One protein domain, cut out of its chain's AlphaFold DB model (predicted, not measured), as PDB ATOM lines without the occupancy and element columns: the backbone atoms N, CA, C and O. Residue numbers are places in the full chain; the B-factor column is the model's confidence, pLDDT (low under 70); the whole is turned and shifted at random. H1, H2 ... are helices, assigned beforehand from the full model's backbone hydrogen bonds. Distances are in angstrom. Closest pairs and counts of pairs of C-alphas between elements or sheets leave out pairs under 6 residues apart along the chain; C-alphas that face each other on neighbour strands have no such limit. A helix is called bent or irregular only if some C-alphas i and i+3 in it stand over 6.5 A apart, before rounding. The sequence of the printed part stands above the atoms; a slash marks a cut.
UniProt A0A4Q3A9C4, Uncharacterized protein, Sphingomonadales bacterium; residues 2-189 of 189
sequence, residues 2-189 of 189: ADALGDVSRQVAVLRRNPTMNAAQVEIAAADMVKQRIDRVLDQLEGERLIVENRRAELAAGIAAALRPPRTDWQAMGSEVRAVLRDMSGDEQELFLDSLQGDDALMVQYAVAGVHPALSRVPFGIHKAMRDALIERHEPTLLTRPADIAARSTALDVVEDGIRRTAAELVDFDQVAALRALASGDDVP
ATOM      1  N   ALA A   2     -10.919 -15.575  29.649       59.44
ATOM      2  CA  ALA A   2     -10.822 -16.950  30.169       59.44
ATOM      3  C   ALA A   2     -10.883 -17.028  31.713       59.44
ATOM      4  O   ALA A   2     -11.683 -17.785  32.258       59.44
ATOM      5  N   ASP A   3     -10.152 -16.152  32.415       65.69
ATOM      6  CA  ASP A   3     -10.191 -16.071  33.889       65.69
ATOM      7  C   ASP A   3     -11.592 -15.743  34.426       65.69
ATOM      8  O   ASP A   3     -12.033 -16.275  35.442       65.69
ATOM      9  N   ALA A   4     -12.342 -14.924  33.683       65.50
ATOM     10  CA  ALA A   4     -13.684 -14.503  34.055       65.50
ATOM     11  C   ALA A   4     -14.705 -15.650  34.045       65.50
ATOM     12  O   ALA A   4     -15.634 -15.605  34.846       65.50
ATOM     13  N   LEU A   5     -14.542 -16.641  33.162       69.25
ATOM     14  CA  LEU A   5     -15.394 -17.834  33.094       69.25
ATOM     15  C   LEU A   5     -14.971 -18.887  34.129       69.25
ATOM     16  O   LEU A   5     -15.825 -19.506  34.765       69.25
ATOM     17  N   GLY A   6     -13.661 -19.040  34.359       75.50
ATOM     18  CA  GLY A   6     -13.131 -19.912  35.413       75.50
ATOM     19  C   GLY A   6     -13.592 -19.497  36.816       75.50
ATOM     20  O   GLY A   6     -13.919 -20.346  37.646       75.50
ATOM     21  N   ASP A   7     -13.696 -18.192  37.072       82.50
ATOM     22  CA  ASP A   7     -14.233 -17.654  38.326       82.50
ATOM     23  C   ASP A   7     -15.711 -17.996  38.539       82.50
ATOM     24  O   ASP A   7     -16.089 -18.393  39.642       82.50
ATOM     25  N   VAL A   8     -16.536 -17.918  37.490       83.44
ATOM     26  CA  VAL A   8     -17.971 -18.244  37.575       83.44
ATOM     27  C   VAL A   8     -18.177 -19.714  37.889       83.44
ATOM     28  O   VAL A   8     -18.944 -20.033  38.791       83.44
ATOM     29  N   SER A   9     -17.467 -20.610  37.200       83.88
ATOM     30  CA  SER A   9     -17.569 -22.052  37.454       83.88
ATOM     31  C   SER A   9     -17.248 -22.390  38.918       83.88
ATOM     32  O   SER A   9     -17.991 -23.121  39.578       83.88
ATOM     33  N   ARG A  10     -16.205 -21.762  39.482       86.44
ATOM     34  CA  ARG A  10     -15.865 -21.903  40.907       86.44
ATOM     35  C   ARG A  10     -16.964 -21.376  41.826       86.44
ATOM     36  O   ARG A  10     -17.299 -22.039  42.804       86.44
ATOM     37  N   GLN A  11     -17.535 -20.215  41.526       85.25
ATOM     38  CA  GLN A  11     -18.605 -19.631  42.337       85.25
ATOM     39  C   GLN A  11     -19.898 -20.461  42.271       85.25
ATOM     40  O   GLN A  11     -20.529 -20.675  43.306       85.25
ATOM     41  N   VAL A  12     -20.262 -21.006  41.102       87.06
ATOM     42  CA  VAL A  12     -21.416 -21.917  40.954       87.06
ATOM     43  C   VAL A  12     -21.201 -23.176  41.793       87.06
ATOM     44  O   VAL A  12     -22.101 -23.606  42.513       87.06
ATOM     45  N   ALA A  13     -19.990 -23.739  41.775       88.00
ATOM     46  CA  ALA A  13     -19.657 -24.898  42.601       88.00
ATOM     47  C   ALA A  13     -19.766 -24.606  44.110       88.00
ATOM     48  O   ALA A  13     -20.161 -25.489  44.874       88.00
ATOM     49  N   VAL A  14     -19.446 -23.384  44.549       89.50
ATOM     50  CA  VAL A  14     -19.643 -22.950  45.944       89.50
ATOM     51  C   VAL A  14     -21.131 -22.845  46.279       89.50
ATOM     52  O   VAL A  14     -21.545 -23.375  47.308       89.50
ATOM     53  N   LEU A  15     -21.943 -22.237  45.406       87.50
ATOM     54  CA  LEU A  15     -23.397 -22.142  45.595       87.50
ATOM     55  C   LEU A  15     -24.041 -23.525  45.721       87.50
ATOM     56  O   LEU A  15     -24.812 -23.758  46.649       87.50
ATOM     57  N   ARG A  16     -23.660 -24.477  44.861       88.56
ATOM     58  CA  ARG A  16     -24.174 -25.859  44.894       88.56
ATOM     59  C   ARG A  16     -23.801 -26.649  46.146       88.56
ATOM     60  O   ARG A  16     -24.431 -27.660  46.437       88.56
ATOM     61  N   ARG A  17     -22.794 -26.202  46.897       89.56
ATOM     62  CA  ARG A  17     -22.386 -26.803  48.176       89.56
ATOM     63  C   ARG A  17     -22.967 -26.077  49.388       89.56
ATOM     64  O   ARG A  17     -22.631 -26.447  50.510       89.56
ATOM     65  N   ASN A  18     -23.791 -25.047  49.191       85.38
ATOM     66  CA  ASN A  18     -24.309 -24.242  50.288       85.38
ATOM     67  C   ASN A  18     -25.401 -25.001  51.070       85.38
ATOM     68  O   ASN A  18     -26.465 -25.263  50.512       85.38
ATOM     69  N   PRO A  19     -25.188 -25.322  52.361       82.31
ATOM     70  CA  PRO A  19     -26.148 -26.097  53.145       82.31
ATOM     71  C   PRO A  19     -27.374 -25.290  53.601       82.31
ATOM     72  O   PRO A  19     -28.321 -25.881  54.111       82.31
ATOM     73  N   THR A  20     -27.366 -23.957  53.475       85.19
ATOM     74  CA  THR A  20     -28.470 -23.102  53.949       85.19
ATOM     75  C   THR A  20     -29.527 -22.817  52.886       85.19
ATOM     76  O   THR A  20     -30.599 -22.317  53.221       85.19
ATOM     77  N   MET A  21     -29.248 -23.135  51.621       86.19
ATOM     78  CA  MET A  21     -30.157 -22.921  50.498       86.19
ATOM     79  C   MET A  21     -30.759 -24.251  50.053       86.19
ATOM     80  O   MET A  21     -30.068 -25.267  49.989       86.19
ATOM     81  N   ASN A  22     -32.047 -24.249  49.714       88.81
ATOM     82  CA  ASN A  22     -32.643 -25.408  49.057       88.81
ATOM     83  C   ASN A  22     -32.201 -25.485  47.582       88.81
ATOM     84  O   ASN A  22     -31.716 -24.506  47.012       88.81
ATOM     85  N   ALA A  23     -32.393 -26.644  46.949       85.88
ATOM     86  CA  ALA A  23     -31.934 -26.882  45.578       85.88
ATOM     87  C   ALA A  23     -32.472 -25.851  44.564       85.88
ATOM     88  O   ALA A  23     -31.726 -25.392  43.705       85.88
ATOM     89  N   ALA A  24     -33.732 -25.425  44.694       85.88
ATOM     90  CA  ALA A  24     -34.323 -24.432  43.796       85.88
ATOM     91  C   ALA A  24     -33.691 -23.040  43.970       85.88
ATOM     92  O   ALA A  24     -33.383 -22.367  42.989       85.88
ATOM     93  N   GLN A  25     -33.446 -22.619  45.214       87.94
ATOM     94  CA  GLN A  25     -32.772 -21.356  45.522       87.94
ATOM     95  C   GLN A  25     -31.333 -21.344  44.995       87.94
ATOM     96  O   GLN A  25     -30.876 -20.317  44.495       87.94
ATOM     97  N   VAL A  26     -30.626 -22.472  45.103       89.38
ATOM     98  CA  VAL A  26     -29.267 -22.635  44.572       89.38
ATOM     99  C   VAL A  26     -29.247 -22.450  43.057       89.38
ATOM    100  O   VAL A  26     -28.447 -21.655  42.567       89.38
ATOM    101  N   GLU A  27     -30.120 -23.141  42.320       88.88
ATOM    102  CA  GLU A  27     -30.131 -23.063  40.854       88.88
ATOM    103  C   GLU A  27     -30.559 -21.671  40.359       88.88
ATOM    104  O   GLU A  27     -29.934 -21.130  39.447       88.88
ATOM    105  N   ILE A  28     -31.528 -21.015  41.016       89.44
ATOM    106  CA  ILE A  28     -31.897 -19.622  40.704       89.44
ATOM    107  C   ILE A  28     -30.706 -18.673  40.914       89.44
ATOM    108  O   ILE A  28     -30.408 -17.864  40.035       89.44
ATOM    109  N   ALA A  29     -30.007 -18.780  42.049       88.25
ATOM    110  CA  ALA A  29     -28.861 -17.922  42.351       88.25
ATOM    111  C   ALA A  29     -27.673 -18.179  41.411       88.25
ATOM    112  O   ALA A  29     -26.990 -17.238  41.000       88.25
ATOM    113  N   ALA A  30     -27.435 -19.441  41.042       89.38
ATOM    114  CA  ALA A  30     -26.427 -19.802  40.053       89.38
ATOM    115  C   ALA A  30     -26.756 -19.184  38.687       89.38
ATOM    116  O   ALA A  30     -25.881 -18.571  38.079       89.38
ATOM    117  N   ALA A  31     -28.015 -19.262  38.244       90.94
ATOM    118  CA  ALA A  31     -28.461 -18.658  36.992       90.94
ATOM    119  C   ALA A  31     -28.298 -17.140  36.963       90.94
ATOM    120  O   ALA A  31     -27.788 -16.612  35.979       90.94
ATOM    121  N   ASP A  32     -28.682 -16.434  38.031       91.62
ATOM    122  CA  ASP A  32     -28.525 -14.977  38.105       91.62
ATOM    123  C   ASP A  32     -27.061 -14.559  38.005       91.62
ATOM    124  O   ASP A  32     -26.710 -13.640  37.262       91.62
ATOM    125  N   MET A  33     -26.189 -15.264  38.721       89.50
ATOM    126  CA  MET A  33     -24.759 -14.992  38.713       89.50
ATOM    127  C   MET A  33     -24.126 -15.282  37.347       89.50
ATOM    128  O   MET A  33     -23.357 -14.463  36.835       89.50
ATOM    129  N   VAL A  34     -24.458 -16.429  36.747       91.00
ATOM    130  CA  VAL A  34     -23.971 -16.823  35.420       91.00
ATOM    131  C   VAL A  34     -24.467 -15.827  34.372       91.00
ATOM    132  O   VAL A  34     -23.646 -15.288  33.631       91.00
ATOM    133  N   LYS A  35     -25.762 -15.484  34.371       90.12
ATOM    134  CA  LYS A  35     -26.358 -14.497  33.461       90.12
ATOM    135  C   LYS A  35     -25.700 -13.126  33.590       90.12
ATOM    136  O   LYS A  35     -25.181 -12.612  32.606       90.12
ATOM    137  N   GLN A  36     -25.612 -12.577  34.803       89.62
ATOM    138  CA  GLN A  36     -24.994 -11.266  35.028       89.62
ATOM    139  C   GLN A  36     -23.545 -11.224  34.528       89.62
ATOM    140  O   GLN A  36     -23.072 -10.195  34.035       89.62
ATOM    141  N   ARG A  37     -22.800 -12.323  34.689       88.50
ATOM    142  CA  ARG A  37     -21.422 -12.375  34.214       88.50
ATOM    143  C   ARG A  37     -21.339 -12.518  32.701       88.50
ATOM    144  O   ARG A  37     -20.500 -11.841  32.116       88.50
ATOM    145  N   ILE A  38     -22.169 -13.360  32.094       89.06
ATOM    146  CA  ILE A  38     -22.224 -13.526  30.638       89.06
ATOM    147  C   ILE A  38     -22.590 -12.213  29.973       89.06
ATOM    148  O   ILE A  38     -21.851 -11.801  29.091       89.06
ATOM    149  N   ASP A  39     -23.636 -11.529  30.441       89.31
ATOM    150  CA  ASP A  39     -24.087 -10.257  29.872       89.31
ATOM    151  C   ASP A  39     -22.926  -9.251  29.827       89.31
ATOM    152  O   ASP A  39     -22.586  -8.736  28.768       89.31
ATOM    153  N   ARG A  40     -22.183  -9.095  30.935       89.06
ATOM    154  CA  ARG A  40     -20.985  -8.230  30.970       89.06
ATOM    155  C   ARG A  40     -19.896  -8.638  29.978       89.06
ATOM    156  O   ARG A  40     -19.158  -7.784  29.498       89.06
ATOM    157  N   VAL A  41     -19.696  -9.936  29.760       89.38
ATOM    158  CA  VAL A  41     -18.658 -10.435  28.846       89.38
ATOM    159  C   VAL A  41     -19.112 -10.288  27.390       89.38
ATOM    160  O   VAL A  41     -18.286  -9.960  26.540       89.38
ATOM    161  N   LEU A  42     -20.402 -10.474  27.107       88.94
ATOM    162  CA  LEU A  42     -21.001 -10.207  25.800       88.94
ATOM    163  C   LEU A  42     -20.947  -8.710  25.469       88.94
ATOM    164  O   LEU A  42     -20.527  -8.370  24.370       88.94
ATOM    165  N   ASP A  43     -21.220  -7.823  26.428       92.00
ATOM    166  CA  ASP A  43     -21.058  -6.372  26.249       92.00
ATOM    167  C   ASP A  43     -19.610  -5.998  25.881       92.00
ATOM    168  O   ASP A  43     -19.358  -5.146  25.028       92.00
ATOM    169  N   GLN A  44     -18.622  -6.655  26.503       91.75
ATOM    170  CA  GLN A  44     -17.208  -6.461  26.158       91.75
ATOM    171  C   GLN A  44     -16.879  -6.966  24.748       91.75
ATOM    172  O   GLN A  44     -16.124  -6.312  24.028       91.75
ATOM    173  N   LEU A  45     -17.437  -8.113  24.348       93.62
ATOM    174  CA  LEU A  45     -17.291  -8.634  22.988       93.62
ATOM    175  C   LEU A  45     -17.909  -7.705  21.949       93.62
ATOM    176  O   LEU A  45     -17.295  -7.482  20.909       93.62
ATOM    177  N   GLU A  46     -19.079  -7.142  22.237       93.06
ATOM    178  CA  GLU A  46     -19.740  -6.154  21.386       93.06
ATOM    179  C   GLU A  46     -18.837  -4.924  21.189       93.06
ATOM    180  O   GLU A  46     -18.613  -4.475  20.065       93.06
ATOM    181  N   GLY A  47     -18.208  -4.441  22.268       94.62
ATOM    182  CA  GLY A  47     -17.211  -3.371  22.197       94.62
ATOM    183  C   GLY A  47     -16.018  -3.711  21.294       94.62
ATOM    184  O   GLY A  47     -15.604  -2.896  20.467       94.62
ATOM    185  N   GLU A  48     -15.483  -4.929  21.391       94.69
ATOM    186  CA  GLU A  48     -14.408  -5.404  20.509       94.69
ATOM    187  C   GLU A  48     -14.867  -5.546  19.048       94.69
ATOM    188  O   GLU A  48     -14.104  -5.227  18.131       94.69
ATOM    189  N   ARG A  49     -16.111  -5.974  18.807       94.69
ATOM    190  CA  ARG A  49     -16.703  -6.047  17.463       94.69
ATOM    191  C   ARG A  49     -16.795  -4.674  16.815       94.69
ATOM    192  O   ARG A  49     -16.377  -4.534  15.668       94.69
ATOM    193  N   LEU A  50     -17.231  -3.661  17.561       96.00
ATOM    194  CA  LEU A  50     -17.252  -2.274  17.087       96.00
ATOM    195  C   LEU A  50     -15.849  -1.775  16.718       96.00
ATOM    196  O   LEU A  50     -15.671  -1.106  15.702       96.00
ATOM    197  N   ILE A  51     -14.816  -2.135  17.490       95.12
ATOM    198  CA  ILE A  51     -13.422  -1.805  17.144       95.12
ATOM    199  C   ILE A  51     -13.012  -2.478  15.826       95.12
ATOM    200  O   ILE A  51     -12.379  -1.844  14.980       95.12
ATOM    201  N   VAL A  52     -13.362  -3.752  15.630       95.50
ATOM    202  CA  VAL A  52     -13.077  -4.479  14.382       95.50
ATOM    203  C   VAL A  52     -13.816  -3.855  13.196       95.50
ATOM    204  O   VAL A  52     -13.227  -3.715  12.123       95.50
ATOM    205  N   GLU A  53     -15.070  -3.449  13.372       94.75
ATOM    206  CA  GLU A  53     -15.860  -2.771  12.343       94.75
ATOM    207  C   GLU A  53     -15.266  -1.408  11.971       94.75
ATOM    208  O   GLU A  53     -15.055  -1.132  10.789       94.75
ATOM    209  N   ASN A  54     -14.878  -0.601  12.959       95.44
ATOM    210  CA  ASN A  54     -14.188   0.666  12.718       95.44
ATOM    211  C   ASN A  54     -12.882   0.454  11.944       95.44
ATOM    212  O   ASN A  54     -12.634   1.131  10.949       95.44
ATOM    213  N   ARG A  55     -12.088  -0.560  12.311       94.50
ATOM    214  CA  ARG A  55     -10.871  -0.923  11.566       94.50
ATOM    215  C   ARG A  55     -11.162  -1.370  10.132       94.50
ATOM    216  O   ARG A  55     -10.356  -1.101   9.243       94.50
ATOM    217  N   ARG A  56     -12.296  -2.036   9.869       94.38
ATOM    218  CA  ARG A  56     -12.737  -2.365   8.495       94.38
ATOM    219  C   ARG A  56     -13.048  -1.103   7.697       94.38
ATOM    220  O   ARG A  56     -12.637  -1.014   6.541       94.38
ATOM    221  N   ALA A  57     -13.739  -0.142   8.304       94.19
ATOM    222  CA  ALA A  57     -14.049   1.133   7.668       94.19
ATOM    223  C   ALA A  57     -12.775   1.941   7.366       94.19
ATOM    224  O   ALA A  57     -12.605   2.429   6.249       94.19
ATOM    225  N   GLU A  58     -11.842   2.010   8.319       94.38
ATOM    226  CA  GLU A  58     -10.531   2.646   8.146       94.38
ATOM    227  C   GLU A  58      -9.710   1.979   7.037       94.38
ATOM    228  O   GLU A  58      -9.162   2.665   6.176       94.38
ATOM    229  N   LEU A  59      -9.671   0.642   7.000       94.88
ATOM    230  CA  LEU A  59      -9.016  -0.117   5.935       94.88
ATOM    231  C   LEU A  59      -9.626   0.206   4.563       94.88
ATOM    232  O   LEU A  59      -8.892   0.455   3.608       94.88
ATOM    233  N   ALA A  60     -10.957   0.220   4.457       93.94
ATOM    234  CA  ALA A  60     -11.643   0.548   3.210       93.94
ATOM    235  C   ALA A  60     -11.332   1.982   2.752       93.94
ATOM    236  O   ALA A  60     -11.057   2.203   1.570       93.94
ATOM    237  N   ALA A  61     -11.314   2.942   3.681       95.06
ATOM    238  CA  ALA A  61     -10.943   4.324   3.403       95.06
ATOM    239  C   ALA A  61      -9.473   4.453   2.966       95.06
ATOM    240  O   ALA A  61      -9.194   5.139   1.983       95.06
ATOM    241  N   GLY A  62      -8.551   3.756   3.636       95.44
ATOM    242  CA  GLY A  62      -7.127   3.728   3.287       95.44
ATOM    243  C   GLY A  62      -6.880   3.140   1.899       95.44
ATOM    244  O   GLY A  62      -6.185   3.741   1.083       95.44
ATOM    245  N   ILE A  63      -7.534   2.022   1.572       95.19
ATOM    246  CA  ILE A  63      -7.483   1.430   0.229       95.19
ATOM    247  C   ILE A  63      -8.070   2.393  -0.813       95.19
ATOM    248  O   ILE A  63      -7.487   2.576  -1.879       95.19
ATOM    249  N   ALA A  64      -9.206   3.035  -0.531       94.25
ATOM    250  CA  ALA A  64      -9.802   4.004  -1.451       94.25
ATOM    251  C   ALA A  64      -8.896   5.228  -1.678       94.25
ATOM    252  O   ALA A  64      -8.841   5.748  -2.792       94.25
ATOM    253  N   ALA A  65      -8.176   5.674  -0.647       93.88
ATOM    254  CA  ALA A  65      -7.196   6.749  -0.748       93.88
ATOM    255  C   ALA A  65      -5.974   6.330  -1.580       93.88
ATOM    256  O   ALA A  65      -5.583   7.071  -2.478       93.88
ATOM    257  N   ALA A  66      -5.436   5.126  -1.353       95.31
ATOM    258  CA  ALA A  66      -4.296   4.587  -2.100       95.31
ATOM    259  C   ALA A  66      -4.572   4.442  -3.607       95.31
ATOM    260  O   ALA A  66      -3.660   4.514  -4.424       95.31
ATOM    261  N   LEU A  67      -5.837   4.245  -3.979       95.44
ATOM    262  CA  LEU A  67      -6.269   4.065  -5.368       95.44
ATOM    263  C   LEU A  67      -6.791   5.344  -6.015       95.44
ATOM    264  O   LEU A  67      -7.194   5.327  -7.181       95.44
ATOM    265  N   ARG A  68      -6.812   6.455  -5.277       93.69
ATOM    266  CA  ARG A  68      -7.196   7.748  -5.823       93.69
ATOM    267  C   ARG A  68      -6.029   8.307  -6.643       93.69
ATOM    268  O   ARG A  68      -4.938   8.452  -6.094       93.69
ATOM    269  N   PRO A  69      -6.245   8.679  -7.917       93.19
ATOM    270  CA  PRO A  69      -5.209   9.334  -8.702       93.19
ATOM    271  C   PRO A  69      -4.730  10.621  -8.007       93.19
ATOM    272  O   PRO A  69      -5.565  11.389  -7.519       93.19
ATOM    273  N   PRO A  70      -3.416  10.905  -7.979       91.44
ATOM    274  CA  PRO A  70      -2.875  12.109  -7.343       91.44
ATOM    275  C   PRO A  70      -3.223  13.391  -8.108       91.44
ATOM    276  O   PRO A  70      -3.153  14.483  -7.548       91.44
ATOM    277  N   ARG A  71      -3.585  13.268  -9.392       92.25
ATOM    278  CA  ARG A  71      -3.925  14.383 -10.272       92.25
ATOM    279  C   ARG A  71      -5.327  14.210 -10.852       92.25
ATOM    280  O   ARG A  71      -5.745  13.103 -11.195       92.25
ATOM    281  N   THR A  72      -6.055  15.317 -10.971       90.44
ATOM    282  CA  THR A  72      -7.443  15.341 -11.465       90.44
ATOM    283  C   THR A  72      -7.548  15.015 -12.953       90.44
ATOM    284  O   THR A  72      -8.528  14.409 -13.380       90.44
ATOM    285  N   ASP A  73      -6.534  15.365 -13.742       91.56
ATOM    286  CA  ASP A  73      -6.452  15.044 -15.167       91.56
ATOM    287  C   ASP A  73      -6.311  13.533 -15.402       91.56
ATOM    288  O   ASP A  73      -6.973  12.984 -16.277       91.56
ATOM    289  N   TRP A  74      -5.552  12.827 -14.560       94.12
ATOM    290  CA  TRP A  74      -5.459  11.362 -14.606       94.12
ATOM    291  C   TRP A  74      -6.796  10.688 -14.303       94.12
ATOM    292  O   TRP A  74      -7.156   9.687 -14.922       94.12
ATOM    293  N   GLN A  75      -7.566  11.254 -13.371       89.25
ATOM    294  CA  GLN A  75      -8.914  10.773 -13.089       89.25
ATOM    295  C   GLN A  75      -9.840  10.961 -14.301       89.25
ATOM    296  O   GLN A  75     -10.609  10.051 -14.614       89.25
ATOM    297  N   ALA A  76      -9.752  12.107 -14.984       90.25
ATOM    298  CA  ALA A  76     -10.546  12.397 -16.177       90.25
ATOM    299  C   ALA A  76     -10.194  11.464 -17.351       90.25
ATOM    300  O   ALA A  76     -11.092  10.930 -17.998       90.25
ATOM    301  N   MET A  77      -8.904  11.194 -17.566       91.62
ATOM    302  CA  MET A  77      -8.421  10.311 -18.637       91.62
ATOM    303  C   MET A  77      -8.678   8.822 -18.367       91.62
ATOM    304  O   MET A  77      -8.640   7.999 -19.281       91.62
ATOM    305  N   GLY A  78      -8.986   8.432 -17.126       92.00
ATOM    306  CA  GLY A  78      -9.110   7.023 -16.755       92.00
ATOM    307  C   GLY A  78     -10.169   6.244 -17.548       92.00
ATOM    308  O   GLY A  78      -9.993   5.052 -17.797       92.00
ATOM    309  N   SER A  79     -11.271   6.879 -17.968       90.75
ATOM    310  CA  SER A  79     -12.265   6.224 -18.837       90.75
ATOM    311  C   SER A  79     -11.764   6.001 -20.259       90.75
ATOM    312  O   SER A  79     -12.086   4.970 -20.841       90.75
ATOM    313  N   GLU A  80     -10.981   6.936 -20.795       93.75
ATOM    314  CA  GLU A  80     -10.416   6.862 -22.146       93.75
ATOM    315  C   GLU A  80      -9.358   5.765 -22.211       93.75
ATOM    316  O   GLU A  80      -9.432   4.892 -23.071       93.75
ATOM    317  N   VAL A  81      -8.464   5.716 -21.218       94.12
ATOM    318  CA  VAL A  81      -7.480   4.634 -21.061       94.12
ATOM    319  C   VAL A  81      -8.167   3.268 -21.061       94.12
ATOM    320  O   VAL A  81      -7.788   2.373 -21.812       94.12
ATOM    321  N   ARG A  82      -9.223   3.097 -20.257       93.81
ATOM    322  CA  ARG A  82      -9.958   1.823 -20.204       93.81
ATOM    323  C   ARG A  82     -10.720   1.513 -21.495       93.81
ATOM    324  O   ARG A  82     -10.934   0.339 -21.782       93.81
ATOM    325  N   ALA A  83     -11.159   2.524 -22.245       91.88
ATOM    326  CA  ALA A  83     -11.782   2.322 -23.551       91.88
ATOM    327  C   ALA A  83     -10.757   1.809 -24.571       91.88
ATOM    328  O   ALA A  83     -11.024   0.814 -25.228       91.88
ATOM    329  N   VAL A  84      -9.560   2.402 -24.608       92.19
ATOM    330  CA  VAL A  84      -8.455   1.936 -25.459       92.19
ATOM    331  C   VAL A  84      -8.078   0.492 -25.126       92.19
ATOM    332  O   VAL A  84      -8.022  -0.346 -26.021       92.19
ATOM    333  N   LEU A  85      -7.908   0.168 -23.838       92.56
ATOM    334  CA  LEU A  85      -7.605  -1.201 -23.411       92.56
ATOM    335  C   LEU A  85      -8.695  -2.191 -23.839       92.56
ATOM    336  O   LEU A  85      -8.385  -3.307 -24.235       92.56
ATOM    337  N   ARG A  86      -9.973  -1.797 -23.796       89.00
ATOM    338  CA  ARG A  86     -11.092  -2.662 -24.206       89.00
ATOM    339  C   ARG A  86     -11.019  -3.078 -25.677       89.00
ATOM    340  O   ARG A  86     -11.485  -4.170 -25.992       89.00
ATOM    341  N   ASP A  87     -10.502  -2.210 -26.536       91.31
ATOM    342  CA  ASP A  87     -10.459  -2.439 -27.980       91.31
ATOM    343  C   ASP A  87      -9.236  -3.273 -28.406       91.31
ATOM    344  O   ASP A  87      -9.182  -3.747 -29.539       91.31
ATOM    345  N   MET A  88      -8.284  -3.496 -27.492       93.81
ATOM    346  CA  MET A  88      -7.097  -4.331 -27.695       93.81
ATOM    347  C   MET A  88      -7.378  -5.812 -27.403       93.81
ATOM    348  O   MET A  88      -8.111  -6.158 -26.472       93.81
ATOM    349  N   SER A  89      -6.737  -6.704 -28.160       91.06
ATOM    350  CA  SER A  89      -6.634  -8.122 -27.799       91.06
ATOM    351  C   SER A  89      -5.745  -8.324 -26.561       91.06
ATOM    352  O   SER A  89      -4.994  -7.434 -26.174       91.06
ATOM    353  N   GLY A  90      -5.816  -9.498 -25.922       87.44
ATOM    354  CA  GLY A  90      -5.038  -9.782 -24.703       87.44
ATOM    355  C   GLY A  90      -3.526  -9.600 -24.887       87.44
ATOM    356  O   GLY A  90      -2.892  -8.948 -24.062       87.44
ATOM    357  N   ASP A  91      -2.981 -10.094 -25.999       89.44
ATOM    358  CA  ASP A  91      -1.550  -9.986 -26.309       89.44
ATOM    359  C   ASP A  91      -1.143  -8.524 -26.585       89.44
ATOM    360  O   ASP A  91      -0.080  -8.071 -26.163       89.44
ATOM    361  N   GLU A  92      -2.009  -7.750 -27.253       92.12
ATOM    362  CA  GLU A  92      -1.794  -6.314 -27.480       92.12
ATOM    363  C   GLU A  92      -1.853  -5.515 -26.176       92.12
ATOM    364  O   GLU A  92      -1.059  -4.593 -25.996       92.12
ATOM    365  N   GLN A  93      -2.759  -5.872 -25.258       90.88
ATOM    366  CA  GLN A  93      -2.825  -5.252 -23.935       90.88
ATOM    367  C   GLN A  93      -1.525  -5.477 -23.164       90.88
ATOM    368  O   GLN A  93      -0.999  -4.530 -22.590       90.88
ATOM    369  N   GLU A  94      -1.005  -6.703 -23.147       87.56
ATOM    370  CA  GLU A  94       0.226  -7.038 -22.424       87.56
ATOM    371  C   GLU A  94       1.426  -6.259 -22.982       87.56
ATOM    372  O   GLU A  94       2.090  -5.537 -22.238       87.56
ATOM    373  N   LEU A  95       1.616  -6.276 -24.307       91.88
ATOM    374  CA  LEU A  95       2.664  -5.499 -24.979       91.88
ATOM    375  C   LEU A  95       2.535  -3.991 -24.730       91.88
ATOM    376  O   LEU A  95       3.537  -3.306 -24.515       91.88
ATOM    377  N   PHE A  96       1.311  -3.460 -24.769       92.69
ATOM    378  CA  PHE A  96       1.058  -2.051 -24.489       92.69
ATOM    379  C   PHE A  96       1.446  -1.704 -23.054       92.69
ATOM    380  O   PHE A  96       2.200  -0.755 -22.848       92.69
ATOM    381  N   LEU A  97       0.977  -2.476 -22.074       91.88
ATOM    382  CA  LEU A  97       1.244  -2.224 -20.660       91.88
ATOM    383  C   LEU A  97       2.738  -2.317 -20.325       91.88
ATOM    384  O   LEU A  97       3.233  -1.458 -19.594       91.88
ATOM    385  N   ASP A  98       3.459  -3.273 -20.909       90.25
ATOM    386  CA  ASP A  98       4.911  -3.425 -20.737       90.25
ATOM    387  C   ASP A  98       5.714  -2.279 -21.373       90.25
ATOM    388  O   ASP A  98       6.819  -1.953 -20.930       90.25
ATOM    389  N   SER A  99       5.162  -1.640 -22.409       93.62
ATOM    390  CA  SER A  99       5.802  -0.501 -23.075       93.62
ATOM    391  C   SER A  99       5.733   0.798 -22.266       93.62
ATOM    392  O   SER A  99       6.530   1.710 -22.501       93.62
ATOM    393  N   LEU A 100       4.800   0.899 -21.313       93.00
ATOM    394  CA  LEU A 100       4.592   2.112 -20.530       93.00
ATOM    395  C   LEU A 100       5.731   2.336 -19.537       93.00
ATOM    396  O   LEU A 100       6.232   1.411 -18.902       93.00
ATOM    397  N   GLN A 101       6.112   3.598 -19.352       91.81
ATOM    398  CA  GLN A 101       7.170   3.997 -18.427       91.81
ATOM    399  C   GLN A 101       6.758   5.245 -17.642       91.81
ATOM    400  O   GLN A 101       5.911   6.023 -18.078       91.81
ATOM    401  N   GLY A 102       7.376   5.445 -16.474       91.69
ATOM    402  CA  GLY A 102       7.221   6.667 -15.682       91.69
ATOM    403  C   GLY A 102       5.766   7.011 -15.338       91.69
ATOM    404  O   GLY A 102       5.028   6.187 -14.795       91.69
ATOM    405  N   ASP A 103       5.372   8.250 -15.632       91.69
ATOM    406  CA  ASP A 103       4.047   8.789 -15.303       91.69
ATOM    407  C   ASP A 103       2.916   8.130 -16.102       91.69
ATOM    408  O   ASP A 103       1.827   7.944 -15.558       91.69
ATOM    409  N   ASP A 104       3.169   7.715 -17.347       90.94
ATOM    410  CA  ASP A 104       2.157   7.070 -18.191       90.94
ATOM    411  C   ASP A 104       1.783   5.695 -17.632       90.94
ATOM    412  O   ASP A 104       0.600   5.370 -17.497       90.94
ATOM    413  N   ALA A 105       2.789   4.919 -17.210       93.19
ATOM    414  CA  ALA A 105       2.573   3.648 -16.523       93.19
ATOM    415  C   ALA A 105       1.741   3.847 -15.251       93.19
ATOM    416  O   ALA A 105       0.776   3.120 -15.012       93.19
ATOM    417  N   LEU A 106       2.069   4.873 -14.460       94.38
ATOM    418  CA  LEU A 106       1.372   5.150 -13.211       94.38
ATOM    419  C   LEU A 106      -0.077   5.602 -13.440       94.38
ATOM    420  O   LEU A 106      -0.983   5.145 -12.743       94.38
ATOM    421  N   MET A 107      -0.316   6.465 -14.426       95.12
ATOM    422  CA  MET A 107      -1.657   6.908 -14.807       95.12
ATOM    423  C   MET A 107      -2.525   5.718 -15.238       95.12
ATOM    424  O   MET A 107      -3.650   5.572 -14.748       95.12
ATOM    425  N   VAL A 108      -2.010   4.845 -16.112       95.25
ATOM    426  CA  VAL A 108      -2.736   3.645 -16.552       95.25
ATOM    427  C   VAL A 108      -3.008   2.712 -15.376       95.25
ATOM    428  O   VAL A 108      -4.129   2.218 -15.228       95.25
ATOM    429  N   GLN A 109      -2.040   2.545 -14.475       95.38
ATOM    430  CA  GLN A 109      -2.206   1.750 -13.264       95.38
ATOM    431  C   GLN A 109      -3.363   2.267 -12.395       95.38
ATOM    432  O   GLN A 109      -4.223   1.480 -11.999       95.38
ATOM    433  N   TYR A 110      -3.454   3.580 -12.153       96.31
ATOM    434  CA  TYR A 110      -4.587   4.186 -11.438       96.31
ATOM    435  C   TYR A 110      -5.916   4.004 -12.182       96.31
ATOM    436  O   TYR A 110      -6.936   3.698 -11.560       96.31
ATOM    437  N   ALA A 111      -5.920   4.153 -13.510       95.56
ATOM    438  CA  ALA A 111      -7.117   3.965 -14.325       95.56
ATOM    439  C   ALA A 111      -7.664   2.530 -14.232       95.56
ATOM    440  O   ALA A 111      -8.882   2.341 -14.190       95.56
ATOM    441  N   VAL A 112      -6.783   1.531 -14.171       95.44
ATOM    442  CA  VAL A 112      -7.136   0.109 -14.080       95.44
ATOM    443  C   VAL A 112      -7.495  -0.302 -12.650       95.44
ATOM    444  O   VAL A 112      -8.508  -0.970 -12.438       95.44
ATOM    445  N   ALA A 113      -6.683   0.079 -11.665       95.56
ATOM    446  CA  ALA A 113      -6.808  -0.368 -10.278       95.56
ATOM    447  C   ALA A 113      -7.882   0.381  -9.471       95.56
ATOM    448  O   ALA A 113      -8.407  -0.158  -8.491       95.56
ATOM    449  N   GLY A 114      -8.221   1.610  -9.877       92.69
ATOM    450  CA  GLY A 114      -9.206   2.464  -9.210       92.69
ATOM    451  C   GLY A 114     -10.670   2.064  -9.433       92.69
ATOM    452  O   GLY A 114     -11.563   2.678  -8.855       92.69
ATOM    453  N   VAL A 115     -10.940   1.047 -10.257       93.56
ATOM    454  CA  VAL A 115     -12.296   0.558 -10.556       93.56
ATOM    455  C   VAL A 115     -12.466  -0.912 -10.179       93.56
ATOM    456  O   VAL A 115     -11.503  -1.617  -9.896       93.56
ATOM    457  N   HIS A 116     -13.707  -1.396 -10.184       93.06
ATOM    458  CA  HIS A 116     -13.993  -2.819  -9.992       93.06
ATOM    459  C   HIS A 116     -13.318  -3.672 -11.095       93.06
ATOM    460  O   HIS A 116     -13.326  -3.237 -12.250       93.06
ATOM    461  N   PRO A 117     -12.816  -4.897 -10.813       93.00
ATOM    462  CA  PRO A 117     -12.137  -5.734 -11.811       93.00
ATOM    463  C   PRO A 117     -12.947  -5.963 -13.095       93.00
ATOM    464  O   PRO A 117     -12.413  -5.924 -14.194       93.00
ATOM    465  N   ALA A 118     -14.270  -6.119 -12.985       90.31
ATOM    466  CA  ALA A 118     -15.150  -6.273 -14.153       90.31
ATOM    467  C   ALA A 118     -15.188  -5.036 -15.082       90.31
ATOM    468  O   ALA A 118     -15.601  -5.129 -16.238       90.31
ATOM    469  N   LEU A 119     -14.783  -3.868 -14.575       90.88
ATOM    470  CA  LEU A 119     -14.754  -2.597 -15.297       90.88
ATOM    471  C   LEU A 119     -13.345  -2.202 -15.745       90.88
ATOM    472  O   LEU A 119     -13.221  -1.251 -16.513       90.88
ATOM    473  N   SER A 120     -12.308  -2.902 -15.280       90.31
ATOM    474  CA  SER A 120     -10.904  -2.548 -15.512       90.31
ATOM    475  C   SER A 120     -10.430  -2.833 -16.939       90.31
ATOM    476  O   SER A 120      -9.472  -2.215 -17.388       90.31
ATOM    477  N   ARG A 121     -11.141  -3.720 -17.656       88.00
ATOM    478  CA  ARG A 121     -10.891  -4.127 -19.056       88.00
ATOM    479  C   ARG A 121      -9.583  -4.881 -19.294       88.00
ATOM    480  O   ARG A 121      -9.246  -5.132 -20.443       88.00
ATOM    481  N   VAL A 122      -8.928  -5.317 -18.222       90.31
ATOM    482  CA  VAL A 122      -7.754  -6.196 -18.261       90.31
ATOM    483  C   VAL A 122      -8.052  -7.509 -17.524       90.31
ATOM    484  O   VAL A 122      -8.957  -7.544 -16.678       90.31
ATOM    485  N   PRO A 123      -7.302  -8.592 -17.789       90.94
ATOM    486  CA  PRO A 123      -7.371  -9.822 -17.008       90.94
ATOM    487  C   PRO A 123      -7.243  -9.582 -15.497       90.94
ATOM    488  O   PRO A 123      -6.493  -8.717 -15.043       90.94
ATOM    489  N   PHE A 124      -7.936 -10.398 -14.695       92.31
ATOM    490  CA  PHE A 124      -7.955 -10.246 -13.233       92.31
ATOM    491  C   PHE A 124      -6.552 -10.263 -12.607       92.31
ATOM    492  O   PHE A 124      -6.293  -9.487 -11.690       92.31
ATOM    493  N   GLY A 125      -5.644 -11.106 -13.114       92.06
ATOM    494  CA  GLY A 125      -4.258 -11.165 -12.639       92.06
ATOM    495  C   GLY A 125      -3.527  -9.827 -12.778       92.06
ATOM    496  O   GLY A 125      -2.941  -9.352 -11.808       92.06
ATOM    497  N   ILE A 126      -3.655  -9.177 -13.941       92.00
ATOM    498  CA  ILE A 126      -3.067  -7.857 -14.218       92.00
ATOM    499  C   ILE A 126      -3.719  -6.790 -13.335       92.00
ATOM    500  O   ILE A 126      -3.022  -6.020 -12.676       92.00
ATOM    501  N   HIS A 127      -5.054  -6.783 -13.250       95.25
ATOM    502  CA  HIS A 127      -5.778  -5.844 -12.390       95.25
ATOM    503  C   HIS A 127      -5.331  -5.948 -10.924       95.25
ATOM    504  O   HIS A 127      -5.063  -4.930 -10.285       95.25
ATOM    505  N   LYS A 128      -5.232  -7.174 -10.394       95.50
ATOM    506  CA  LYS A 128      -4.785  -7.426  -9.022       95.50
ATOM    507  C   LYS A 128      -3.349  -6.950  -8.819       95.50
ATOM    508  O   LYS A 128      -3.105  -6.233  -7.857       95.50
ATOM    509  N   ALA A 129      -2.427  -7.288  -9.721       94.56
ATOM    510  CA  ALA A 129      -1.031  -6.864  -9.624       94.56
ATOM    511  C   ALA A 129      -0.895  -5.332  -9.607       94.56
ATOM    512  O   ALA A 129      -0.219  -4.776  -8.745       94.56
ATOM    513  N   MET A 130      -1.605  -4.636 -10.500       95.44
ATOM    514  CA  MET A 130      -1.621  -3.172 -10.546       95.44
ATOM    515  C   MET A 130      -2.200  -2.553  -9.275       95.44
ATOM    516  O   MET A 130      -1.661  -1.573  -8.764       95.44
ATOM    517  N   ARG A 131      -3.287  -3.126  -8.753       96.38
ATOM    518  CA  ARG A 131      -3.909  -2.678  -7.509       96.38
ATOM    519  C   ARG A 131      -2.983  -2.869  -6.315       96.38
ATOM    520  O   ARG A 131      -2.789  -1.921  -5.559       96.38
ATOM    521  N   ASP A 132      -2.403  -4.055  -6.171       96.19
ATOM    522  CA  ASP A 132      -1.510  -4.377  -5.062       96.19
ATOM    523  C   ASP A 132      -0.266  -3.487  -5.093       96.19
ATOM    524  O   ASP A 132       0.090  -2.930  -4.064       96.19
ATOM    525  N   ALA A 133       0.319  -3.242  -6.270       94.50
ATOM    526  CA  ALA A 133       1.473  -2.358  -6.409       94.50
ATOM    527  C   ALA A 133       1.165  -0.885  -6.054       94.50
ATOM    528  O   ALA A 133       2.018  -0.206  -5.480       94.50
ATOM    529  N   LEU A 134      -0.043  -0.372  -6.338       95.44
ATOM    530  CA  LEU A 134      -0.444   0.968  -5.869       95.44
ATOM    531  C   LEU A 134      -0.632   1.009  -4.352       95.44
ATOM    532  O   LEU A 134      -0.186   1.955  -3.703       95.44
ATOM    533  N   ILE A 135      -1.279  -0.015  -3.791       95.75
ATOM    534  CA  ILE A 135      -1.482  -0.121  -2.345       95.75
ATOM    535  C   ILE A 135      -0.130  -0.228  -1.634       95.75
ATOM    536  O   ILE A 135       0.103   0.500  -0.676       95.75
ATOM    537  N   GLU A 136       0.780  -1.066  -2.127       94.38
ATOM    538  CA  GLU A 136       2.124  -1.249  -1.579       94.38
ATOM    539  C   GLU A 136       2.939   0.045  -1.620       94.38
ATOM    540  O   GLU A 136       3.581   0.406  -0.636       94.38
ATOM    541  N   ARG A 137       2.855   0.799  -2.722       91.56
ATOM    542  CA  ARG A 137       3.510   2.106  -2.838       91.56
ATOM    543  C   ARG A 137       2.975   3.131  -1.835       91.56
ATOM    544  O   ARG A 137       3.732   4.002  -1.409       91.56
ATOM    545  N   HIS A 138       1.684   3.077  -1.512       91.69
ATOM    546  CA  HIS A 138       1.053   4.022  -0.593       91.69
ATOM    547  C   HIS A 138       1.286   3.629   0.870       91.69
ATOM    548  O   HIS A 138       1.840   4.401   1.648       91.69
ATOM    549  N   GLU A 139       0.869   2.418   1.240       92.12
ATOM    550  CA  GLU A 139       1.005   1.864   2.582       92.12
ATOM    551  C   GLU A 139       0.978   0.319   2.517       92.12
ATOM    552  O   GLU A 139      -0.103  -0.281   2.471       92.12
ATOM    553  N   PRO A 140       2.142  -0.363   2.592       91.56
ATOM    554  CA  PRO A 140       2.236  -1.823   2.449       91.56
ATOM    555  C   PRO A 140       1.356  -2.614   3.420       91.56
ATOM    556  O   PRO A 140       0.834  -3.677   3.091       91.56
ATOM    557  N   THR A 141       1.148  -2.083   4.628       91.56
ATOM    558  CA  THR A 141       0.357  -2.765   5.664       91.56
ATOM    559  C   THR A 141      -1.123  -2.914   5.298       91.56
ATOM    560  O   THR A 141      -1.802  -3.781   5.843       91.56
ATOM    561  N   LEU A 142      -1.639  -2.138   4.336       92.62
ATOM    562  CA  LEU A 142      -3.009  -2.286   3.835       92.62
ATOM    563  C   LEU A 142      -3.240  -3.623   3.108       92.62
ATOM    564  O   LEU A 142      -4.389  -4.044   2.989       92.62
ATOM    565  N   LEU A 143      -2.180  -4.311   2.664       91.25
ATOM    566  CA  LEU A 143      -2.279  -5.644   2.057       91.25
ATOM    567  C   LEU A 143      -2.416  -6.765   3.098       91.25
ATOM    568  O   LEU A 143      -3.030  -7.791   2.811       91.25
ATOM    569  N   THR A 144      -1.881  -6.582   4.310       91.25
ATOM    570  CA  THR A 144      -1.888  -7.611   5.368       91.25
ATOM    571  C   THR A 144      -3.032  -7.430   6.368       91.25
ATOM    572  O   THR A 144      -3.647  -8.412   6.786       91.25
ATOM    573  N   ARG A 145      -3.407  -6.178   6.668       90.38
ATOM    574  CA  ARG A 145      -4.517  -5.819   7.573       90.38
ATOM    575  C   ARG A 145      -5.850  -6.544   7.308       90.38
ATOM    576  O   ARG A 145      -6.519  -6.867   8.291       90.38
ATOM    577  N   PRO A 146      -6.283  -6.821   6.056       92.06
ATOM    578  CA  PRO A 146      -7.525  -7.556   5.817       92.06
ATOM    579  C   PRO A 146      -7.535  -8.942   6.479       92.06
ATOM    580  O   PRO A 146      -8.543  -9.329   7.073       92.06
ATOM    581  N   ALA A 147      -6.412  -9.666   6.416       91.25
ATOM    582  CA  ALA A 147      -6.280 -10.986   7.022       91.25
ATOM    583  C   ALA A 147      -6.308 -10.899   8.554       91.25
ATOM    584  O   ALA A 147      -7.018 -11.672   9.196       91.25
ATOM    585  N   ASP A 148      -5.623  -9.910   9.133       91.62
ATOM    586  CA  ASP A 148      -5.602  -9.684  10.584       91.62
ATOM    587  C   ASP A 148      -6.999  -9.361  11.133       91.62
ATOM    588  O   ASP A 148      -7.430  -9.895  12.158       91.62
ATOM    589  N   ILE A 149      -7.746  -8.513  10.422       93.12
ATOM    590  CA  ILE A 149      -9.126  -8.151  10.758       93.12
ATOM    591  C   ILE A 149     -10.051  -9.372  10.664       93.12
ATOM    592  O   ILE A 149     -10.897  -9.573  11.539       93.12
ATOM    593  N   ALA A 150      -9.904 -10.198   9.625       93.19
ATOM    594  CA  ALA A 150     -10.688 -11.421   9.466       93.19
ATOM    595  C   ALA A 150     -10.380 -12.446  10.571       93.19
ATOM    596  O   ALA A 150     -11.301 -13.010  11.168       93.19
ATOM    597  N   ALA A 151      -9.099 -12.634  10.902       93.44
ATOM    598  CA  ALA A 151      -8.664 -13.503  11.988       93.44
ATOM    599  C   ALA A 151      -9.211 -13.030  13.341       93.44
ATOM    600  O   ALA A 151      -9.727 -13.836  14.115       93.44
ATOM    601  N   ARG A 152      -9.178 -11.716  13.610       92.38
ATOM    602  CA  ARG A 152      -9.742 -11.147  14.839       92.38
ATOM    603  C   ARG A 152     -11.254 -11.337  14.917       92.38
ATOM    604  O   ARG A 152     -11.735 -11.737  15.969       92.38
ATOM    605  N   SER A 153     -11.981 -11.103  13.823       93.56
ATOM    606  CA  SER A 153     -13.430 -11.355  13.751       93.56
ATOM    607  C   SER A 153     -13.755 -12.812  14.075       93.56
ATOM    608  O   SER A 153     -14.554 -13.077  14.962       93.56
ATOM    609  N   THR A 154     -13.052 -13.747  13.431       94.94
ATOM    610  CA  THR A 154     -13.239 -15.189  13.651       94.94
ATOM    611  C   THR A 154     -12.950 -15.571  15.104       94.94
ATOM    612  O   THR A 154     -13.680 -16.351  15.706       94.94
ATOM    613  N   ALA A 155     -11.897 -15.003  15.699       93.31
ATOM    614  CA  ALA A 155     -11.570 -15.247  17.097       93.31
ATOM    615  C   ALA A 155     -12.666 -14.744  18.052       93.31
ATOM    616  O   ALA A 155     -12.945 -15.415  19.043       93.31
ATOM    617  N   LEU A 156     -13.295 -13.598  17.768       94.06
ATOM    618  CA  LEU A 156     -14.414 -13.091  18.571       94.06
ATOM    619  C   LEU A 156     -15.628 -14.023  18.494       94.06
ATOM    620  O   LEU A 156     -16.217 -14.314  19.531       94.06
ATOM    621  N   ASP A 157     -15.945 -14.546  17.308       93.12
ATOM    622  CA  ASP A 157     -17.060 -15.482  17.120       93.12
ATOM    623  C   ASP A 157     -16.826 -16.795  17.888       93.12
ATOM    624  O   ASP A 157     -17.693 -17.254  18.631       93.12
ATOM    625  N   VAL A 158     -15.608 -17.347  17.820       93.62
ATOM    626  CA  VAL A 158     -15.222 -18.540  18.597       93.62
ATOM    627  C   VAL A 158     -15.329 -18.298  20.105       93.62
ATOM    628  O   VAL A 158     -15.743 -19.187  20.854       93.62
ATOM    629  N   VAL A 159     -14.947 -17.106  20.576       91.50
ATOM    630  CA  VAL A 159     -15.052 -16.749  21.996       91.50
ATOM    631  C   VAL A 159     -16.514 -16.617  22.418       91.50
ATOM    632  O   VAL A 159     -16.867 -17.130  23.480       91.50
ATOM    633  N   GLU A 160     -17.368 -15.990  21.607       93.00
ATOM    634  CA  GLU A 160     -18.806 -15.895  21.879       93.00
ATOM    635  C   GLU A 160     -19.452 -17.282  21.985       93.00
ATOM    636  O   GLU A 160     -20.130 -17.572  22.976       93.00
ATOM    637  N   ASP A 161     -19.183 -18.166  21.025       92.00
ATOM    638  CA  ASP A 161     -19.674 -19.545  21.047       92.00
ATOM    639  C   ASP A 161     -19.198 -20.296  22.298       92.00
ATOM    640  O   ASP A 161     -19.965 -21.023  22.935       92.00
ATOM    641  N   GLY A 162     -17.936 -20.097  22.692       89.94
ATOM    642  CA  GLY A 162     -17.367 -20.666  23.913       89.94
ATOM    643  C   GLY A 162     -18.044 -20.168  25.193       89.94
ATOM    644  O   GLY A 162     -18.278 -20.959  26.111       89.94
ATOM    645  N   ILE A 163     -18.412 -18.883  25.251       89.12
ATOM    646  CA  ILE A 163     -19.157 -18.297  26.376       89.12
ATOM    647  C   ILE A 163     -20.560 -18.894  26.446       89.12
ATOM    648  O   ILE A 163     -20.961 -19.366  27.510       89.12
ATOM    649  N   ARG A 164     -21.286 -18.920  25.322       88.81
ATOM    650  CA  ARG A 164     -22.653 -19.460  25.253       88.81
ATOM    651  C   ARG A 164     -22.695 -20.943  25.620       88.81
ATOM    652  O   ARG A 164     -23.587 -21.369  26.347       88.81
ATOM    653  N   ARG A 165     -21.702 -21.723  25.186       90.00
ATOM    654  CA  ARG A 165     -21.577 -23.138  25.561       90.00
ATOM    655  C   ARG A 165     -21.308 -23.312  27.054       90.00
ATOM    656  O   ARG A 165     -22.041 -24.035  27.716       90.00
ATOM    657  N   THR A 166     -20.313 -22.604  27.592       87.69
ATOM    658  CA  THR A 166     -19.988 -22.653  29.031       87.69
ATOM    659  C   THR A 166     -21.196 -22.262  29.888       87.69
ATOM    660  O   THR A 166     -21.439 -22.862  30.929       87.69
ATOM    661  N   ALA A 167     -21.982 -21.276  29.450       88.31
ATOM    662  CA  ALA A 167     -23.214 -20.870  30.117       88.31
ATOM    663  C   ALA A 167     -24.211 -22.025  30.263       88.31
ATOM    664  O   ALA A 167     -24.683 -22.293  31.367       88.31
ATOM    665  N   ALA A 168     -24.485 -22.710  29.149       87.94
ATOM    666  CA  ALA A 168     -25.418 -23.829  29.082       87.94
ATOM    667  C   ALA A 168     -24.920 -25.063  29.854       87.94
ATOM    668  O   ALA A 168     -25.720 -25.827  30.379       87.94
ATOM    669  N   GLU A 169     -23.602 -25.257  29.962       89.38
ATOM    670  CA  GLU A 169     -23.014 -26.323  30.786       89.38
ATOM    671  C   GLU A 169     -23.140 -26.046  32.294       89.38
ATOM    672  O   GLU A 169     -23.212 -26.976  33.100       89.38
ATOM    673  N   LEU A 170     -23.141 -24.772  32.698       88.12
ATOM    674  CA  LEU A 170     -23.199 -24.390  34.107       88.12
ATOM    675  C   LEU A 170     -24.627 -24.390  34.656       88.12
ATOM    676  O   LEU A 170     -24.827 -24.793  35.808       88.12
ATOM    677  N   VAL A 171     -25.597 -23.928  33.866       89.25
ATOM    678  CA  VAL A 171     -26.980 -23.696  34.299       89.25
ATOM    679  C   VAL A 171     -27.959 -24.086  33.195       89.25
ATOM    680  O   VAL A 171     -27.814 -23.663  32.051       89.25
ATOM    681  N   ASP A 172     -29.011 -24.811  33.579       91.69
ATOM    682  CA  ASP A 172     -30.205 -25.001  32.754       91.69
ATOM    683  C   ASP A 172     -31.165 -23.817  32.966       91.69
ATOM    684  O   ASP A 172     -31.910 -23.745  33.948       91.69
ATOM    685  N   PHE A 173     -31.100 -22.834  32.067       87.56
ATOM    686  CA  PHE A 173     -31.902 -21.616  32.181       87.56
ATOM    687  C   PHE A 173     -33.408 -21.864  32.029       87.56
ATOM    688  O   PHE A 173     -34.190 -21.121  32.628       87.56
ATOM    689  N   ASP A 174     -33.814 -22.906  31.303       90.25
ATOM    690  CA  ASP A 174     -35.224 -23.255  31.114       90.25
ATOM    691  C   ASP A 174     -35.790 -23.873  32.396       90.25
ATOM    692  O   ASP A 174     -36.860 -23.478  32.871       90.25
ATOM    693  N   GLN A 175     -35.024 -24.764  33.033       90.44
ATOM    694  CA  GLN A 175     -35.366 -25.289  34.353       90.44
ATOM    695  C   GLN A 175     -35.496 -24.160  35.383       90.44
ATOM    696  O   GLN A 175     -36.439 -24.143  36.177       90.44
ATOM    697  N   VAL A 176     -34.577 -23.189  35.374       89.06
ATOM    698  CA  VAL A 176     -34.655 -22.042  36.286       89.06
ATOM    699  C   VAL A 176     -35.861 -21.152  35.989       89.06
ATOM    700  O   VAL A 176     -36.497 -20.671  36.930       89.06
ATOM    701  N   ALA A 177     -36.220 -20.948  34.721       88.81
ATOM    702  CA  ALA A 177     -37.430 -20.216  34.359       88.81
ATOM    703  C   ALA A 177     -38.691 -20.902  34.916       88.81
ATOM    704  O   ALA A 177     -39.524 -20.235  35.533       88.81
ATOM    705  N   ALA A 178     -38.786 -22.232  34.808       87.88
ATOM    706  CA  ALA A 178     -39.886 -23.008  35.382       87.88
ATOM    707  C   ALA A 178     -39.933 -22.918  36.920       87.88
ATOM    708  O   ALA A 178     -41.000 -22.720  37.502       87.88
ATOM    709  N   LEU A 179     -38.776 -22.997  37.592       88.62
ATOM    710  CA  LEU A 179     -38.684 -22.825  39.047       88.62
ATOM    711  C   LEU A 179     -39.142 -21.433  39.498       88.62
ATOM    712  O   LEU A 179     -39.768 -21.304  40.550       88.62
ATOM    713  N   ARG A 180     -38.845 -20.392  38.713       87.44
ATOM    714  CA  ARG A 180     -39.290 -19.023  38.997       87.44
ATOM    715  C   ARG A 180     -40.794 -18.867  38.839       87.44
ATOM    716  O   ARG A 180     -41.395 -18.286  39.732       87.44
ATOM    717  N   ALA A 181     -41.384 -19.413  37.777       85.56
ATOM    718  CA  ALA A 181     -42.833 -19.379  37.571       85.56
ATOM    719  C   ALA A 181     -43.585 -20.076  38.722       85.56
ATOM    720  O   ALA A 181     -44.518 -19.524  39.300       85.56
ATOM    721  N   LEU A 182     -43.088 -21.242  39.155       83.75
ATOM    722  CA  LEU A 182     -43.618 -21.955  40.324       83.75
ATOM    723  C   LEU A 182     -43.487 -21.150  41.626       83.75
ATOM    724  O   LEU A 182     -44.352 -21.243  42.495       83.75
ATOM    725  N   ALA A 183     -42.409 -20.376  41.782       80.19
ATOM    726  CA  ALA A 183     -42.175 -19.553  42.966       80.19
ATOM    727  C   ALA A 183     -42.970 -18.235  42.963       80.19
ATOM    728  O   ALA A 183     -43.299 -17.738  44.040       80.19
ATOM    729  N   SER A 184     -43.268 -17.661  41.790       79.12
ATOM    730  CA  SER A 184     -44.071 -16.438  41.655       79.12
ATOM    731  C   SER A 184     -45.578 -16.701  41.655       79.12
ATOM    732  O   SER A 184     -46.343 -15.778  41.929       79.12
ATOM    733  N   GLY A 185     -46.006 -17.946  41.417       63.34
ATOM    734  CA  GLY A 185     -47.420 -18.300  41.286       63.34
ATOM    735  C   GLY A 185     -48.029 -17.870  39.947       63.34
ATOM    736  O   GLY A 185     -49.252 -17.817  39.841       63.34
ATOM    737  N   ASP A 186     -47.196 -17.557  38.951       54.94
ATOM    738  CA  ASP A 186     -47.645 -17.280  37.588       54.94
ATOM    739  C   ASP A 186     -47.883 -18.604  36.847       54.94
ATOM    740  O   ASP A 186     -46.979 -19.437  36.738       54.94
ATOM    741  N   ASP A 187     -49.101 -18.796  36.332       46.91
ATOM    742  CA  ASP A 187     -49.446 -19.935  35.476       46.91
ATOM    743  C   ASP A 187     -48.576 -19.918  34.206       46.91
ATOM    744  O   ASP A 187     -48.571 -18.950  33.440       46.91
ATOM    745  N   VAL A 188     -47.840 -21.008  33.981       49.88
ATOM    746  CA  VAL A 188     -47.123 -21.265  32.726       49.88
ATOM    747  C   VAL A 188     -48.162 -21.692  31.674       49.88
ATOM    748  O   VAL A 188     -48.862 -22.674  31.930       49.88
ATOM    749  N   PRO A 189     -48.300 -20.988  30.532       50.38
ATOM    750  CA  PRO A 189     -49.188 -21.411  29.448       50.38
ATOM    751  C   PRO A 189     -48.701 -22.678  28.731       50.38
ATOM    752  O   PRO A 189     -47.467 -22.878  28.630       50.38
TER     753      PRO A 189
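This is residues 2 to 189 of the 189 residues of an uncharacterized protein of Sphingomonadales bacterium (UniProt A0A4Q3A9C4). One very long helix, H2, makes the shaft of a rod; H9 folds back beside it, H1 packs alongside both at the end where H2 begins, and a small head of helices, H3 to H7, sits at the other end. H10 packs slantwise on H2 at the H1 end, and the short H8 lies between the head and H9. The printed part has 188 residues with ten named helices, H1 to H10 in chain order, and no named strand; the class is all helix. The whole is extended, with a radius of gyration of the C-alphas of 29.1 A and spans of 87 by 37 by 29 A.

H2, residues 23 to 66, is the hub and touches five other helices. H9, residues 145 to 170, touches H2 at a shallow tilt of 8 degrees, opposite ways, with the C-alphas of Val 52 and Ile 149 closest at 6.5 A. H1, residues 2 to 16, forms a helical hairpin with H2, at a shallow tilt of 11 degrees; it touches residues 23 to 37 of H2 alone, and the closest C-alphas, of Val 12 and Ala 30, are 5.5 A apart. H1 touches H9 through residues 163 to 170 of H9 alone, the same way at a shallow tilt of 5 degrees, with the C-alphas of Ser 9 and Leu 170 closest at 7.0 A. H1, H2 and H9 are an up and down bundle, each running against the one before it in the chain. H10, residues 173 to 184, touches residues 24 to 31 of H2 alone, at a steep tilt of 49 degrees, opposite ways; the closest C-alphas, of Ile 28 and Val 176, are 5.7 A apart. At the other end of H2, residues 63 to 66 alone touch H7, residues 124 to 138, about perpendicular at 88 degrees, with the C-alphas of Ala 66 and Ile 135 closest at 5.5 A. H8, residues 140 to 143, touches H7, with the C-alphas of Ile 135 and Leu 142 closest at 6.7 A, and only just touches H2, with 3 pairs of C-alphas within 8 A, closest Leu 59 and Leu 142 at 6.7 A. H5, residues 102 to 113, touches H7 at a steep tilt of 63 degrees, opposite ways, with the C-alphas of Ala 113 and Arg 131 closest at 4.6 A. H3, residues 72 to 87, touches H5 about perpendicular at 74 degrees, with the C-alphas of Gly 78 and Ala 111 closest at 4.4 A. H4, residues 90 to 99, is close to H3 but not clearly touching, with the C-alphas of Leu 85 and Gln 93 closest at 6.3 A. H6, residues 117 to 120, touches H5 and H7 only at the corner, only just in each case, with 3 pairs of C-alphas within 8 A; the closest are Val 112 and Ser 120 at 4.8 A, and Pro 117 and Phe 124 at 6.3 A. H2 and H3 are apart. In H2, H4, H5, H7, H9 and H10 every O i to N i+4 pair is within hydrogen-bond range; the figures are 10 of 11 in H1 and 10 of 12 in H3, while H6 and H8 are too short for such a pair.

H2 runs 63.5 A from C-alpha 23 at (-31.934, -26.882, 45.578) to C-alpha 66 at (-4.296, 4.587, -2.100). H9 is 37.4 A long, H3 24.5 A, H1 21.8 A and H7 21.1 A. H3 has a kink of 32 degrees near residue 79 and is irregular, but only just: C-alphas 76 and 79 are 6.9 A apart. H10 ends at C-alpha 184, (-44.071, -16.438, 41.655).

The two C-alphas farthest apart, of Thr 20 and Glu 92, are 87.3 A apart. The printed part has no cut and no long link. The mean pLDDT of the printed part is 89.6; residues 2 to 5 and 185 to 189 are under 70.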